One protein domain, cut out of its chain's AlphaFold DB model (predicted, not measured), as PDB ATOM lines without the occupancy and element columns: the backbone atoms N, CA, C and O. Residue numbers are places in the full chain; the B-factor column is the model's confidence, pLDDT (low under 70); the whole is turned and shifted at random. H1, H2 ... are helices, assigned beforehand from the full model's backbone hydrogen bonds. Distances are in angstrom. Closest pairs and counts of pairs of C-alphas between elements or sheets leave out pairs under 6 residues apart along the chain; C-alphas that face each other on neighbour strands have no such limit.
ATOM      1  N   GLN A   4     -26.591 -46.958  18.763       94.81
ATOM      2  CA  GLN A   4     -27.543 -46.507  17.754       94.81
ATOM      3  C   GLN A   4     -27.528 -44.983  17.603       94.81
ATOM      4  O   GLN A   4     -27.528 -44.476  16.480       94.81
ATOM      5  N   ARG A   5     -27.472 -44.244  18.717       95.12
ATOM      6  CA  ARG A   5     -27.405 -42.782  18.684       95.12
ATOM      7  C   ARG A   5     -26.093 -42.298  18.068       95.12
ATOM      8  O   ARG A   5     -26.113 -41.356  17.285       95.12
ATOM      9  N   GLN A   6     -24.975 -42.959  18.364       96.69
ATOM     10  CA  GLN A   6     -23.675 -42.625  17.775       96.69
ATOM     11  C   GLN A   6     -23.658 -42.848  16.257       96.69
ATOM     12  O   GLN A   6     -23.203 -41.976  15.518       96.69
ATOM     13  N   ARG A   7     -24.207 -43.971  15.775       96.12
ATOM     14  CA  ARG A   7     -24.330 -44.247  14.332       96.12
ATOM     15  C   ARG A   7     -25.192 -43.215  13.615       96.12
ATOM     16  O   ARG A   7     -24.837 -42.793  12.521       96.12
ATOM     17  N   GLN A   8     -26.300 -42.798  14.230       97.12
ATOM     18  CA  GLN A   8     -27.165 -41.761  13.663       97.12
ATOM     19  C   GLN A   8     -26.422 -40.432  13.503       97.12
ATOM     20  O   GLN A   8     -26.457 -39.861  12.417       97.12
ATOM     21  N   ILE A   9     -25.700 -39.992  14.541       96.69
ATOM     22  CA  ILE A   9     -24.915 -38.750  14.505       96.69
ATOM     23  C   ILE A   9     -23.818 -38.827  13.434       96.69
ATOM     24  O   ILE A   9     -23.663 -37.897  12.648       96.69
ATOM     25  N   ALA A  10     -23.087 -39.944  13.352       96.69
ATOM     26  CA  ALA A  10     -22.050 -40.130  12.336       96.69
ATOM     27  C   ALA A  10     -22.624 -40.112  10.908       96.69
ATOM     28  O   ALA A  10     -22.053 -39.489  10.014       96.69
ATOM     29  N   ALA A  11     -23.774 -40.756  10.697       96.75
ATOM     30  CA  ALA A  11     -24.442 -40.769   9.401       96.75
ATOM     31  C   ALA A  11     -24.950 -39.375   9.000       96.75
ATOM     32  O   ALA A  11     -24.868 -39.006   7.832       96.75
ATOM     33  N   GLU A  12     -25.477 -38.603   9.952       97.56
ATOM     34  CA  GLU A  12     -25.922 -37.226   9.723       97.56
ATOM     35  C   GLU A  12     -24.753 -36.293   9.398       97.56
ATOM     36  O   GLU A  12     -24.815 -35.578   8.402       97.56
ATOM     37  N   GLY A  13     -23.654 -36.379  10.153       97.00
ATOM     38  CA  GLY A  13     -22.444 -35.603   9.880       97.00
ATOM     39  C   GLY A  13     -21.840 -35.904   8.505       97.00
ATOM     40  O   GLY A  13     -21.445 -34.983   7.796       97.00
ATOM     41  N   GLY A  14     -21.828 -37.176   8.090       96.31
ATOM     42  CA  GLY A  14     -21.359 -37.565   6.758       96.31
ATOM     43  C   GLY A  14     -22.207 -36.974   5.628       96.31
ATOM     44  O   GLY A  14     -21.657 -36.442   4.666       96.31
ATOM     45  N   ARG A  15     -23.542 -37.007   5.763       96.19
ATOM     46  CA  ARG A  15     -24.451 -36.382   4.784       96.19
ATOM     47  C   ARG A  15     -24.254 -34.872   4.718       96.19
ATOM     48  O   ARG A  15     -24.080 -34.340   3.629       96.19
ATOM     49  N   ALA A  16     -24.195 -34.210   5.873       96.75
ATOM     50  CA  ALA A  16     -23.978 -32.770   5.947       96.75
ATOM     51  C   ALA A  16     -22.646 -32.347   5.298       96.75
ATOM     52  O   ALA A  16     -22.603 -31.336   4.607       96.75
ATOM     53  N   ALA A  17     -21.570 -33.123   5.467       96.69
ATOM     54  CA  ALA A  17     -20.280 -32.823   4.844       96.69
ATOM     55  C   ALA A  17     -20.324 -32.911   3.305       96.69
ATOM     56  O   ALA A  17     -19.738 -32.064   2.630       96.69
ATOM     57  N   HIS A  18     -21.041 -33.895   2.748       93.75
ATOM     58  CA  HIS A  18     -21.285 -33.983   1.303       93.75
ATOM     59  C   HIS A  18     -22.166 -32.832   0.803       93.75
ATOM     60  O   HIS A  18     -21.808 -32.157  -0.156       93.75
ATOM     61  N   GLU A  19     -23.271 -32.538   1.493       94.75
ATOM     62  CA  GLU A  19     -24.165 -31.422   1.146       94.75
ATOM     63  C   GLU A  19     -23.448 -30.062   1.177       94.75
ATOM     64  O   GLU A  19     -23.702 -29.205   0.334       94.75
ATOM     65  N   GLN A  20     -22.529 -29.865   2.126       95.62
ATOM     66  CA  GLN A  20     -21.731 -28.643   2.264       95.62
ATOM     67  C   GLN A  20     -20.510 -28.597   1.329       95.62
ATOM     68  O   GLN A  20     -19.803 -27.590   1.316       95.62
ATOM     69  N   GLY A  21     -20.225 -29.668   0.579       93.56
ATOM     70  CA  GLY A  21     -19.054 -29.755  -0.301       93.56
ATOM     71  C   GLY A  21     -17.709 -29.778   0.436       93.56
ATOM     72  O   GLY A  21     -16.677 -29.466  -0.152       93.56
ATOM     73  N   THR A  22     -17.708 -30.112   1.730       95.69
ATOM     74  CA  THR A  22     -16.485 -30.259   2.536       95.69
ATOM     75  C   THR A  22     -15.969 -31.696   2.540       95.69
ATOM     76  O   THR A  22     -14.794 -31.930   2.830       95.69
ATOM     77  N   ALA A  23     -16.830 -32.661   2.204       93.69
ATOM     78  CA  ALA A  23     -16.433 -34.038   1.962       93.69
ATOM     79  C   ALA A  23     -15.686 -34.189   0.628       93.69
ATOM     80  O   ALA A  23     -15.848 -33.404  -0.305       93.69
ATOM     81  N   HIS A  24     -14.875 -35.242   0.537       92.62
ATOM     82  CA  HIS A  24     -14.247 -35.633  -0.716       92.62
ATOM     83  C   HIS A  24     -15.288 -36.253  -1.657       92.62
ATOM     84  O   HIS A  24     -15.936 -37.241  -1.311       92.62
ATOM     85  N   GLU A  25     -15.403 -35.686  -2.854       91.62
ATOM     86  CA  GLU A  25     -16.223 -36.214  -3.940       91.62
ATOM     87  C   GLU A  25     -15.351 -37.005  -4.908       91.62
ATOM     88  O   GLU A  25     -14.384 -36.478  -5.462       91.62
ATOM     89  N   PHE A  26     -15.710 -38.266  -5.137       91.62
ATOM     90  CA  PHE A  26     -14.994 -39.092  -6.095       91.62
ATOM     91  C   PHE A  26     -15.380 -38.709  -7.517       91.62
ATOM     92  O   PHE A  26     -16.545 -38.765  -7.919       91.62
ATOM     93  N   SER A  27     -14.374 -38.410  -8.324       95.44
ATOM     94  CA  SER A  27     -14.542 -38.311  -9.764       95.44
ATOM     95  C   SER A  27     -14.855 -39.679 -10.384       95.44
ATOM     96  O   SER A  27     -14.531 -40.750  -9.859       95.44
ATOM     97  N   THR A  28     -15.450 -39.663 -11.575       96.75
ATOM     98  CA  THR A  28     -15.732 -40.890 -12.340       96.75
ATOM     99  C   THR A  28     -14.463 -41.684 -12.673       96.75
ATOM    100  O   THR A  28     -14.510 -42.914 -12.778       96.75
ATOM    101  N   SER A  29     -13.319 -41.008 -12.824       97.25
ATOM    102  CA  SER A  29     -12.022 -41.647 -13.046       97.25
ATOM    103  C   SER A  29     -11.493 -42.317 -11.777       97.25
ATOM    104  O   SER A  29     -10.957 -43.422 -11.864       97.25
ATOM    105  N   GLU A  30     -11.670 -41.713 -10.601       96.62
ATOM    106  CA  GLU A  30     -11.319 -42.328  -9.314       96.62
ATOM    107  C   GLU A  30     -12.179 -43.555  -9.029       96.62
ATOM    108  O   GLU A  30     -11.639 -44.612  -8.701       96.62
ATOM    109  N   ALA A  31     -13.492 -43.464  -9.256       96.12
ATOM    110  CA  ALA A  31     -14.397 -44.601  -9.116       96.12
ATOM    111  C   ALA A  31     -13.989 -45.771 -10.034       96.12
ATOM    112  O   ALA A  31     -13.941 -46.923  -9.597       96.12
ATOM    113  N   ARG A  32     -13.616 -45.484 -11.293       96.75
ATOM    114  CA  ARG A  32     -13.087 -46.498 -12.224       96.75
ATOM    115  C   ARG A  32     -11.789 -47.126 -11.732       96.75
ATOM    116  O   ARG A  32     -11.670 -48.347 -11.754       96.75
ATOM    117  N   GLN A  33     -10.830 -46.315 -11.293       97.94
ATOM    118  CA  GLN A  33      -9.545 -46.810 -10.795       97.94
ATOM    119  C   GLN A  33      -9.721 -47.671  -9.541       97.94
ATOM    120  O   GLN A  33      -9.088 -48.718  -9.421       97.94
ATOM    121  N   ALA A  34     -10.598 -47.264  -8.621       97.12
ATOM    122  CA  ALA A  34     -10.939 -48.048  -7.441       97.12
ATOM    123  C   ALA A  34     -11.581 -49.389  -7.831       97.12
ATOM    124  O   ALA A  34     -11.156 -50.437  -7.343       97.12
ATOM    125  N   GLY A  35     -12.536 -49.372  -8.767       96.75
ATOM    126  CA  GLY A  35     -13.159 -50.581  -9.306       96.75
ATOM    127  C   GLY A  35     -12.154 -51.524  -9.973       96.75
ATOM    128  O   GLY A  35     -12.176 -52.724  -9.713       96.75
ATOM    129  N   GLN A  36     -11.226 -50.991 -10.770       97.56
ATOM    130  CA  GLN A  36     -10.161 -51.771 -11.403       97.56
ATOM    131  C   GLN A  36      -9.251 -52.431 -10.362       97.56
ATOM    132  O   GLN A  36      -9.021 -53.635 -10.441       97.56
ATOM    133  N   LYS A  37      -8.774 -51.671  -9.366       97.69
ATOM    134  CA  LYS A  37      -7.924 -52.198  -8.284       97.69
ATOM    135  C   LYS A  37      -8.641 -53.284  -7.480       97.69
ATOM    136  O   LYS A  37      -8.051 -54.318  -7.179       97.69
ATOM    137  N   GLY A  38      -9.918 -53.070  -7.160       96.25
ATOM    138  CA  GLY A  38     -10.746 -54.061  -6.472       96.25
ATOM    139  C   GLY A  38     -10.935 -55.331  -7.304       96.25
ATOM    140  O   GLY A  38     -10.737 -56.434  -6.800       96.25
ATOM    141  N   GLY A  39     -11.242 -55.177  -8.593       96.19
ATOM    142  CA  GLY A  39     -11.368 -56.291  -9.531       96.19
ATOM    143  C   GLY A  39     -10.075 -57.093  -9.664       96.19
ATOM    144  O   GLY A  39     -10.104 -58.318  -9.584       96.19
ATOM    145  N   GLU A  40      -8.931 -56.416  -9.787       96.38
ATOM    146  CA  GLU A  40      -7.618 -57.061  -9.834       96.38
ATOM    147  C   GLU A  40      -7.356 -57.872  -8.559       96.38
ATOM    148  O   GLU A  40      -6.986 -59.043  -8.645       96.38
ATOM    149  N   ALA A  41      -7.608 -57.289  -7.383       96.19
ATOM    150  CA  ALA A  41      -7.414 -57.965  -6.104       96.19
ATOM    151  C   ALA A  41      -8.274 -59.233  -5.984       96.19
ATOM    152  O   ALA A  41      -7.757 -60.291  -5.626       96.19
ATOM    153  N   VAL A  42      -9.561 -59.144  -6.329       95.06
ATOM    154  CA  VAL A  42     -10.510 -60.266  -6.240       95.06
ATOM    155  C   VAL A  42     -10.208 -61.350  -7.277       95.06
ATOM    156  O   VAL A  42     -10.267 -62.538  -6.965       95.06
ATOM    157  N   SER A  43      -9.821 -60.965  -8.495       94.38
ATOM    158  CA  SER A  43      -9.550 -61.903  -9.596       94.38
ATOM    159  C   SER A  43      -8.394 -62.874  -9.331       94.38
ATOM    160  O   SER A  43      -8.319 -63.930  -9.960       94.38
ATOM    161  N   ARG A  44      -7.504 -62.547  -8.385       95.06
ATOM    162  CA  ARG A  44      -6.386 -63.413  -7.982       95.06
ATOM    163  C   ARG A  44      -6.868 -64.679  -7.265       95.06
ATOM    164  O   ARG A  44      -6.185 -65.704  -7.326       95.06
ATOM    165  N   ASP A  45      -8.041 -64.643  -6.629       96.56
ATOM    166  CA  ASP A  45      -8.653 -65.818  -6.007       96.56
ATOM    167  C   ASP A  45      -9.485 -66.611  -7.026       96.56
ATOM    168  O   ASP A  45     -10.667 -66.363  -7.274       96.56
ATOM    169  N   ARG A  46      -8.853 -67.639  -7.595       93.25
ATOM    170  CA  ARG A  46      -9.486 -68.539  -8.568       93.25
ATOM    171  C   ARG A  46     -10.685 -69.308  -8.003       93.25
ATOM    172  O   ARG A  46     -11.621 -69.577  -8.753       93.25
ATOM    173  N   SER A  47     -10.674 -69.663  -6.716       95.94
ATOM    174  CA  SER A  47     -11.776 -70.406  -6.089       95.94
ATOM    175  C   SER A  47     -13.014 -69.520  -5.966       95.94
ATOM    176  O   SER A  47     -14.116 -69.912  -6.361       95.94
ATOM    177  N   HIS A  48     -12.809 -68.287  -5.504       95.00
ATOM    178  CA  HIS A  48     -13.852 -67.275  -5.427       95.00
ATOM    179  C   HIS A  48     -14.435 -66.947  -6.808       95.00
ATOM    180  O   HIS A  48     -15.656 -66.962  -6.982       95.00
ATOM    181  N   MET A  49     -13.579 -66.741  -7.814       95.62
ATOM    182  CA  MET A  49     -14.023 -66.482  -9.188       95.62
ATOM    183  C   MET A  49     -14.841 -67.642  -9.764       95.62
ATOM    184  O   MET A  49     -15.878 -67.415 -10.389       95.62
ATOM    185  N   ALA A  50     -14.436 -68.889  -9.506       95.69
ATOM    186  CA  ALA A  50     -15.202 -70.062  -9.918       95.69
ATOM    187  C   ALA A  50     -16.573 -70.135  -9.223       95.69
ATOM    188  O   ALA A  50     -17.564 -70.491  -9.858       95.69
ATOM    189  N   ALA A  51     -16.656 -69.781  -7.936       95.75
ATOM    190  CA  ALA A  51     -17.921 -69.742  -7.204       95.75
ATOM    191  C   ALA A  51     -18.883 -68.675  -7.756       95.75
ATOM    192  O   ALA A  51     -20.065 -68.966  -7.942       95.75
ATOM    193  N   ILE A  52     -18.378 -67.475  -8.072       94.19
ATOM    194  CA  ILE A  52     -19.163 -66.428  -8.743       94.19
ATOM    195  C   ILE A  52     -19.656 -66.922 -10.107       94.19
ATOM    196  O   ILE A  52     -20.839 -66.779 -10.411       94.19
ATOM    197  N   GLY A  53     -18.772 -67.526 -10.908       94.12
ATOM    198  CA  GLY A  53     -19.109 -68.041 -12.236       94.12
ATOM    199  C   GLY A  53     -20.211 -69.100 -12.203       94.12
ATOM    200  O   GLY A  53     -21.176 -68.991 -12.954       94.12
ATOM    201  N   ARG A  54     -20.122 -70.072 -11.281       95.81
ATOM    202  CA  ARG A  54     -21.176 -71.082 -11.079       95.81
ATOM    203  C   ARG A  54     -22.520 -70.436 -10.747       95.81
ATOM    204  O   ARG A  54     -23.490 -70.679 -11.452       95.81
ATOM    205  N   ARG A  55     -22.550 -69.532  -9.761       95.06
ATOM    206  CA  ARG A  55     -23.774 -68.812  -9.369       95.06
ATOM    207  C   ARG A  55     -24.358 -67.968 -10.509       95.06
ATOM    208  O   ARG A  55     -25.567 -67.775 -10.575       95.06
ATOM    209  N   GLY A  56     -23.509 -67.424 -11.380       93.50
ATOM    210  CA  GLY A  56     -23.930 -66.652 -12.548       93.50
ATOM    211  C   GLY A  56     -24.588 -67.499 -13.639       93.50
ATOM    212  O   GLY A  56     -25.492 -67.003 -14.301       93.50
ATOM    213  N   GLY A  57     -24.157 -68.755 -13.804       92.81
ATOM    214  CA  GLY A  57     -24.705 -69.700 -14.785       92.81
ATOM    215  C   GLY A  57     -25.937 -70.479 -14.315       92.81
ATOM    216  O   GLY A  57     -26.563 -71.157 -15.117       92.81
ATOM    217  N   GLU A  58     -26.297 -70.383 -13.035       90.94
ATOM    218  CA  GLU A  58     -27.514 -70.974 -12.453       90.94
ATOM    219  C   GLU A  58     -28.786 -70.130 -12.711       90.94
ATOM    220  O   GLU A  58     -29.836 -70.417 -12.136       90.94
ATOM    221  N   ARG A  59     -28.697 -69.073 -13.530       64.88
ATOM    222  CA  ARG A  59     -29.804 -68.167 -13.876       64.88
ATOM    223  C   ARG A  59     -30.365 -68.415 -15.265       64.88
ATOM    224  O   ARG A  59     -29.557 -68.682 -16.179       64.88
TER     225      ARG A  59
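Overview. This is residues 4 to 59 of the 59 residues of the protein "Stress-induced protein" of Chloroflexi bacterium (UniProt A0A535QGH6). Three helices are strung out along an open, extended chain with no shared core: H2 stands between the other two, H3 turns off its far end to make an L-shaped corner, and H1 stands away from both beyond a strand-free link, residues 20 to 27. The printed part has 56 residues, with three named helices in the order H1, H2, H3 and no named strand, and its class is all helix. The whole is extended, with a radius of gyration of the C-alphas of 17.9 A and spans of 43 by 32 by 21 A.

Arrangement. H2, residues 28 to 43, and H3, residues 46 to 57, only just touch, with 3 pairs of C-alphas within 8 A, and they touch only at the corner by their link. H2 touches H3 with residues 42 to 43 alone, and H3 touches H2 with residues 48 to 49 alone; the closest C-alphas of the two helices are those of Ser 43 and Met 49, 6.4 A apart. The lines of H2 and H3 are about perpendicular, at 73 degrees, and their centres are 19.1 A apart. H1, residues 4 to 19, is apart from H2 and from H3. In H1, H2 and H3 every backbone O i to N i+4 pair is within hydrogen-bond range.

Along the chain. H2 runs 22.1 A from C-alpha 28 at (-15.732, -40.890, -12.340) to C-alpha 43. H1 is 22.7 A long and begins with C-alpha 4 at (-27.543, -46.507, 17.754). H3 is 16.5 A long and ends with C-alpha 57 at (-24.705, -69.700, -14.785).

Size, cuts and confidence. The two C-alphas farthest apart are those of Gln 20 and Glu 58, 45.2 A. The printed part has no cut. The link from H1 to H2 is short, with 8 residues, and that from H2 to H3 is tight, with 2. Mean pLDDT of the printed part is 95.0, and residue 59 alone is under 70.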